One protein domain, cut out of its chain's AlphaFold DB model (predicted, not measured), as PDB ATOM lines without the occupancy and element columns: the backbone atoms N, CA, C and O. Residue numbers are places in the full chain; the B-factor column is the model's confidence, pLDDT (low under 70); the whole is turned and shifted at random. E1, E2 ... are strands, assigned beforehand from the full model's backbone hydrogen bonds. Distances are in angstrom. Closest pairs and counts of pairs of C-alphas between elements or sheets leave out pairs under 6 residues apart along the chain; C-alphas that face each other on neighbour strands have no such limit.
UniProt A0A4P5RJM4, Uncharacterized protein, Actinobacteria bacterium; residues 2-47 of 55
ATOM      1  N   ARG A   2     151.030 209.581 160.426       87.56
ATOM      2  CA  ARG A   2     149.896 210.037 161.261       87.56
ATOM      3  C   ARG A   2     148.678 210.519 160.454       87.56
ATOM      4  O   ARG A   2     147.579 210.085 160.763       87.56
ATOM      5  N   LEU A   3     148.886 211.378 159.455       91.38
ATOM      6  CA  LEU A   3     147.804 211.948 158.640       91.38
ATOM      7  C   LEU A   3     147.206 210.920 157.667       91.38
ATOM      8  O   LEU A   3     145.994 210.754 157.623       91.38
ATOM      9  N   ILE A   4     148.075 210.158 156.998       90.75
ATOM     10  CA  ILE A   4     147.727 209.145 155.985       90.75
ATOM     11  C   ILE A   4     146.955 207.941 156.563       90.75
ATOM     12  O   ILE A   4     146.270 207.244 155.840       90.75
ATOM     13  N   ARG A   5     147.042 207.670 157.872       86.94
ATOM     14  CA  ARG A   5     146.185 206.661 158.540       86.94
ATOM     15  C   ARG A   5     144.818 207.202 158.962       86.94
ATOM     16  O   ARG A   5     144.050 206.476 159.580       86.94
ATOM     17  N   GLY A   6     144.592 208.498 158.785       88.25
ATOM     18  CA  GLY A   6     143.438 209.206 159.316       88.25
ATOM     19  C   GLY A   6     142.876 210.148 158.269       88.25
ATOM     20  O   GLY A   6     142.405 209.702 157.233       88.25
ATOM     21  N   ILE A   7     142.934 211.449 158.550       92.00
ATOM     22  CA  ILE A   7     142.237 212.481 157.772       92.00
ATOM     23  C   ILE A   7     142.654 212.549 156.293       92.00
ATOM     24  O   ILE A   7     141.824 212.871 155.456       92.00
ATOM     25  N   GLU A   8     143.910 212.227 155.969       94.25
ATOM     26  CA  GLU A   8     144.427 212.230 154.590       94.25
ATOM     27  C   GLU A   8     144.445 210.825 153.966       94.25
ATOM     28  O   GLU A   8     145.067 210.619 152.926       94.25
ATOM     29  N   SER A   9     143.833 209.831 154.620       93.94
ATOM     30  CA  SER A   9     143.733 208.485 154.057       93.94
ATOM     31  C   SER A   9     142.782 208.485 152.870       93.94
ATOM     32  O   SER A   9     141.715 209.097 152.914       93.94
ATOM     33  N   ASP A  10     143.136 207.713 151.849       94.31
ATOM     34  CA  ASP A  10     142.174 207.329 150.827       94.31
ATOM     35  C   ASP A  10     141.299 206.207 151.416       94.31
ATOM     36  O   ASP A  10     141.857 205.259 151.983       94.31
ATOM     37  N   PRO A  11     139.959 206.298 151.362       93.56
ATOM     38  CA  PRO A  11     139.082 205.243 151.862       93.56
ATOM     39  C   PRO A  11     139.194 203.926 151.079       93.56
ATOM     40  O   PRO A  11     138.826 202.885 151.618       93.56
ATOM     41  N   ALA A  12     139.692 203.948 149.840       95.19
ATOM     42  CA  ALA A  12     139.919 202.756 149.028       95.19
ATOM     43  C   ALA A  12     141.261 202.061 149.329       95.19
ATOM     44  O   ALA A  12     141.516 200.971 148.816       95.19
ATOM     45  N   ALA A  13     142.133 202.671 150.139       95.62
ATOM     46  CA  ALA A  13     143.432 202.102 150.480       95.62
ATOM     47  C   ALA A  13     143.328 200.942 151.482       95.62
ATOM     48  O   ALA A  13     142.533 200.968 152.423       95.62
ATOM     49  N   HIS A  14     144.215 199.952 151.344       95.88
ATOM     50  CA  HIS A  14     144.329 198.852 152.303       95.88
ATOM     51  C   HIS A  14     145.278 199.232 153.445       95.88
ATOM     52  O   HIS A  14     146.421 199.644 153.224       95.88
ATOM     53  N   LEU A  15     144.817 199.102 154.690       95.44
ATOM     54  CA  LEU A  15     145.541 199.561 155.880       95.44
ATOM     55  C   LEU A  15     145.937 198.384 156.784       95.44
ATOM     56  O   LEU A  15     145.137 197.894 157.576       95.44
ATOM     57  N   GLU A  16     147.216 198.006 156.771       95.94
ATOM     58  CA  GLU A  16     147.802 197.022 157.692       95.94
ATOM     59  C   GLU A  16     148.592 197.716 158.807       95.94
ATOM     60  O   GLU A  16     149.827 197.657 158.926       95.94
ATOM     61  N   VAL A  17     147.858 198.451 159.640       94.44
ATOM     62  CA  VAL A  17     148.442 199.354 160.632       94.44
ATOM     63  C   VAL A  17     148.222 198.876 162.064       94.44
ATOM     64  O   VAL A  17     147.116 198.584 162.498       94.44
ATOM     65  N   ARG A  18     149.303 198.855 162.846       95.06
ATOM     66  CA  ARG A  18     149.279 198.657 164.298       95.06
ATOM     67  C   ARG A  18     149.292 200.021 164.974       95.06
ATOM     68  O   ARG A  18     150.192 200.821 164.713       95.06
ATOM     69  N   PHE A  19     148.344 200.291 165.871       92.12
ATOM     70  CA  PHE A  19     148.220 201.620 166.488       92.12
ATOM     71  C   PHE A  19     149.460 202.029 167.311       92.12
ATOM     72  O   PHE A  19     149.789 203.212 167.365       92.12
ATOM     73  N   TRP A  20     150.187 201.056 167.879       94.00
ATOM     74  CA  TRP A  20     151.418 201.248 168.663       94.00
ATOM     75  C   TRP A  20     152.705 201.338 167.822       94.00
ATOM     76  O   TRP A  20     153.805 201.428 168.370       94.00
ATOM     77  N   VAL A  21     152.605 201.265 166.491       95.25
ATOM     78  CA  VAL A  21     153.744 201.433 165.579       95.25
ATOM     79  C   VAL A  21     153.515 202.692 164.746       95.25
ATOM     80  O   VAL A  21     152.560 202.806 163.979       95.25
ATOM     81  N   HIS A  22     154.398 203.676 164.910       92.81
ATOM     82  CA  HIS A  22     154.269 204.986 164.256       92.81
ATOM     83  C   HIS A  22     154.999 205.077 162.903       92.81
ATOM     84  O   HIS A  22     154.857 206.080 162.203       92.81
ATOM     85  N   THR A  23     155.743 204.031 162.534       95.62
ATOM     86  CA  THR A  23     156.551 203.919 161.310       95.62
ATOM     87  C   THR A  23     156.051 202.800 160.396       95.62
ATOM     88  O   THR A  23     155.339 201.894 160.833       95.62
ATOM     89  N   GLY A  24     156.424 202.845 159.119       95.44
ATOM     90  CA  GLY A  24     155.883 201.940 158.111       95.44
ATOM     91  C   GLY A  24     156.222 202.372 156.694       95.44
ATOM     92  O   GLY A  24     156.964 203.336 156.503       95.44
ATOM     93  N   VAL A  25     155.673 201.647 155.727       95.56
ATOM     94  CA  VAL A  25     155.870 201.854 154.288       95.56
ATOM     95  C   VAL A  25     154.520 202.010 153.593       95.56
ATOM     96  O   VAL A  25     153.519 201.454 154.046       95.56
ATOM     97  N   MET A  26     154.504 202.781 152.510       95.12
ATOM     98  CA  MET A  26     153.374 202.885 151.590       95.12
ATOM     99  C   MET A  26     153.787 202.237 150.274       95.12
ATOM    100  O   MET A  26     154.804 202.624 149.702       95.12
ATOM    101  N   ILE A  27     152.995 201.280 149.811       94.62
ATOM    102  CA  ILE A  27     153.193 200.574 148.548       94.62
ATOM    103  C   ILE A  27     152.121 201.080 147.595       94.62
ATOM    104  O   ILE A  27     150.941 200.864 147.851       94.62
ATOM    105  N   LYS A  28     152.514 201.785 146.535       94.25
ATOM    106  CA  LYS A  28     151.571 202.222 145.501       94.25
ATOM    107  C   LYS A  28     151.225 201.043 144.606       94.25
ATOM    108  O   LYS A  28     152.128 200.331 144.169       94.25
ATOM    109  N   ILE A  29     149.942 200.864 144.330       93.94
ATOM    110  CA  ILE A  29     149.470 199.877 143.365       93.94
ATOM    111  C   ILE A  29     149.416 200.562 141.996       93.94
ATOM    112  O   ILE A  29     149.036 201.726 141.889       93.94
ATOM    113  N   SER A  30     149.895 199.862 140.968       93.12
ATOM    114  CA  SER A  30     149.929 200.350 139.579       93.12
ATOM    115  C   SER A  30     148.933 199.633 138.670       93.12
ATOM    116  O   SER A  30     148.851 199.961 137.491       93.12
ATOM    117  N   ASP A  31     148.192 198.664 139.207       93.75
ATOM    118  CA  ASP A  31     147.156 197.949 138.473       93.75
ATOM    119  C   ASP A  31     145.943 198.863 138.260       93.75
ATOM    120  O   ASP A  31     145.330 199.328 139.216       93.75
ATOM    121  N   GLU A  32     145.607 199.130 136.998       90.81
ATOM    122  CA  GLU A  32     144.472 199.980 136.620       90.81
ATOM    123  C   GLU A  32     143.114 199.320 136.899       90.81
ATOM    124  O   GLU A  32     142.100 200.013 136.993       90.81
ATOM    125  N   LEU A  33     143.075 197.989 137.012       94.38
ATOM    126  CA  LEU A  33     141.859 197.242 137.329       94.38
ATOM    127  C   LEU A  33     141.614 197.152 138.839       94.38
ATOM    128  O   LEU A  33     140.502 196.809 139.251       94.38
ATOM    129  N   ASP A  34     142.627 197.457 139.653       92.69
ATOM    130  CA  ASP A  34     142.525 197.455 141.105       92.69
ATOM    131  C   ASP A  34     142.096 198.847 141.608       92.69
ATOM    132  O   ASP A  34     142.817 199.831 141.430       92.69
ATOM    133  N   PRO A  35     140.923 198.974 142.256       93.25
ATOM    134  CA  PRO A  35     140.499 200.241 142.837       93.25
ATOM    135  C   PRO A  35     141.324 200.656 144.065       93.25
ATOM    136  O   PRO A  35     141.183 201.794 144.516       93.25
ATOM    137  N   THR A  36     142.145 199.777 144.648       95.81
ATOM    138  CA  THR A  36     142.987 200.098 145.802       95.81
ATOM    139  C   THR A  36     144.232 200.869 145.350       95.81
ATOM    140  O   THR A  36     145.121 200.300 144.726       95.81
ATOM    141  N   PRO A  37     144.384 202.156 145.711       94.81
ATOM    142  CA  PRO A  37     145.479 202.982 145.197       94.81
ATOM    143  C   PRO A  37     146.828 202.652 145.849       94.81
ATOM    144  O   PRO A  37     147.897 202.831 145.259       94.81
ATOM    145  N   TYR A  38     146.801 202.222 147.111       95.06
ATOM    146  CA  TYR A  38     147.994 201.863 147.862       95.06
ATOM    147  C   TYR A  38     147.682 200.967 149.057       95.06
ATOM    148  O   TYR A  38     146.569 200.940 149.585       95.06
ATOM    149  N   ILE A  39     148.733 200.303 149.534       95.25
ATOM    150  CA  ILE A  39     148.756 199.561 150.788       95.25
ATOM    151  C   ILE A  39     149.650 200.302 151.782       95.25
ATOM    152  O   ILE A  39     150.797 200.639 151.479       95.25
ATOM    153  N   LEU A  40     149.151 200.544 152.992       95.75
ATOM    154  CA  LEU A  40     149.917 201.153 154.076       95.75
ATOM    155  C   LEU A  40     150.232 200.114 155.155       95.75
ATOM    156  O   LEU A  40     149.343 199.684 155.887       95.75
ATOM    157  N   ILE A  41     151.510 199.766 155.309       95.88
ATOM    158  CA  ILE A  41     151.958 198.717 156.234       95.88
ATOM    159  C   ILE A  41     152.763 199.332 157.373       95.88
ATOM    160  O   ILE A  41     153.758 200.026 157.159       95.88
ATOM    161  N   SER A  42     152.373 199.046 158.614       96.31
ATOM    162  CA  SER A  42     153.161 199.424 159.791       96.31
ATOM    163  C   SER A  42     154.337 198.471 160.028       96.31
ATOM    164  O   SER A  42     154.173 197.256 160.111       96.31
ATOM    165  N   SER A  43     155.543 199.017 160.192       95.56
ATOM    166  CA  SER A  43     156.745 198.225 160.465       95.56
ATOM    167  C   SER A  43     157.795 199.037 161.213       95.56
ATOM    168  O   SER A  43     158.056 200.203 160.905       95.56
ATOM    169  N   ARG A  44     158.453 198.405 162.191       96.12
ATOM    170  CA  ARG A  44     159.634 198.982 162.856       96.12
ATOM    171  C   ARG A  44     160.862 198.955 161.938       96.12
ATOM    172  O   ARG A  44     161.660 199.882 161.980       96.12
ATOM    173  N   LYS A  45     160.940 197.972 161.037       96.00
ATOM    174  CA  LYS A  45     161.995 197.794 160.024       96.00
ATOM    175  C   LYS A  45     161.627 198.410 158.667       96.00
ATOM    176  O   LYS A  45     162.011 197.912 157.619       96.00
ATOM    177  N   HIS A  46     160.858 199.497 158.685       94.81
ATOM    178  CA  HIS A  46     160.361 200.169 157.481       94.81
ATOM    179  C   HIS A  46     161.462 200.569 156.485       94.81
ATOM    180  O   HIS A  46     161.215 200.506 155.291       94.81
ATOM    181  N   LYS A  47     162.668 200.921 156.957       95.44
ATOM    182  CA  LYS A  47     163.811 201.250 156.089       95.44
ATOM    183  C   LYS A  47     164.315 200.047 155.284       95.44
ATOM    184  O   LYS A  47     164.463 200.151 154.077       95.44
TER     185      LYS A  47
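This is residues 2 to 47 of the 55 residues of an uncharacterized protein of Actinobacteria bacterium (UniProt A0A4P5RJM4). With little regular structure, this is a small three-stranded sheet, with the unnamed residues 2 to 13 looping over one face before they lead into E1. The hairpin of E2 and E3 makes the other two strands, and its loop lies at one end of the longest axis. The printed part has 46 residues, 13 of them in E1, E2 and E3, and no named helix. The mixed sheet runs E1, E3, E2; the class is all strand. The whole is flat, 32 by 23 by 12 A, and only just compact, close to loose, with a radius of gyration of the C-alphas of 10.9 A.

E1, residues 14 to 16, is parallel to E3, residues 38 to 42, at 10 degrees, with N 16 and O 40 2.8 A apart. E2, residues 24 to 28, is antiparallel to E3 at 168 degrees, with N 27 and O 39 2.8 A apart. E1 and E2 are apart.

E1 is 6.7 A long from C-alpha 14 at (144.329, 198.852, 152.303). E2 is 13.3 A long. E3 is 13.2 A long, ending at C-alpha 42 at (153.161, 199.424, 159.791).

The C-alphas of Trp 20 and Leu 33 are farthest apart, 33.0 A. The printed part has no cut, both links are short, and no printed residue is under 70 in pLDDT.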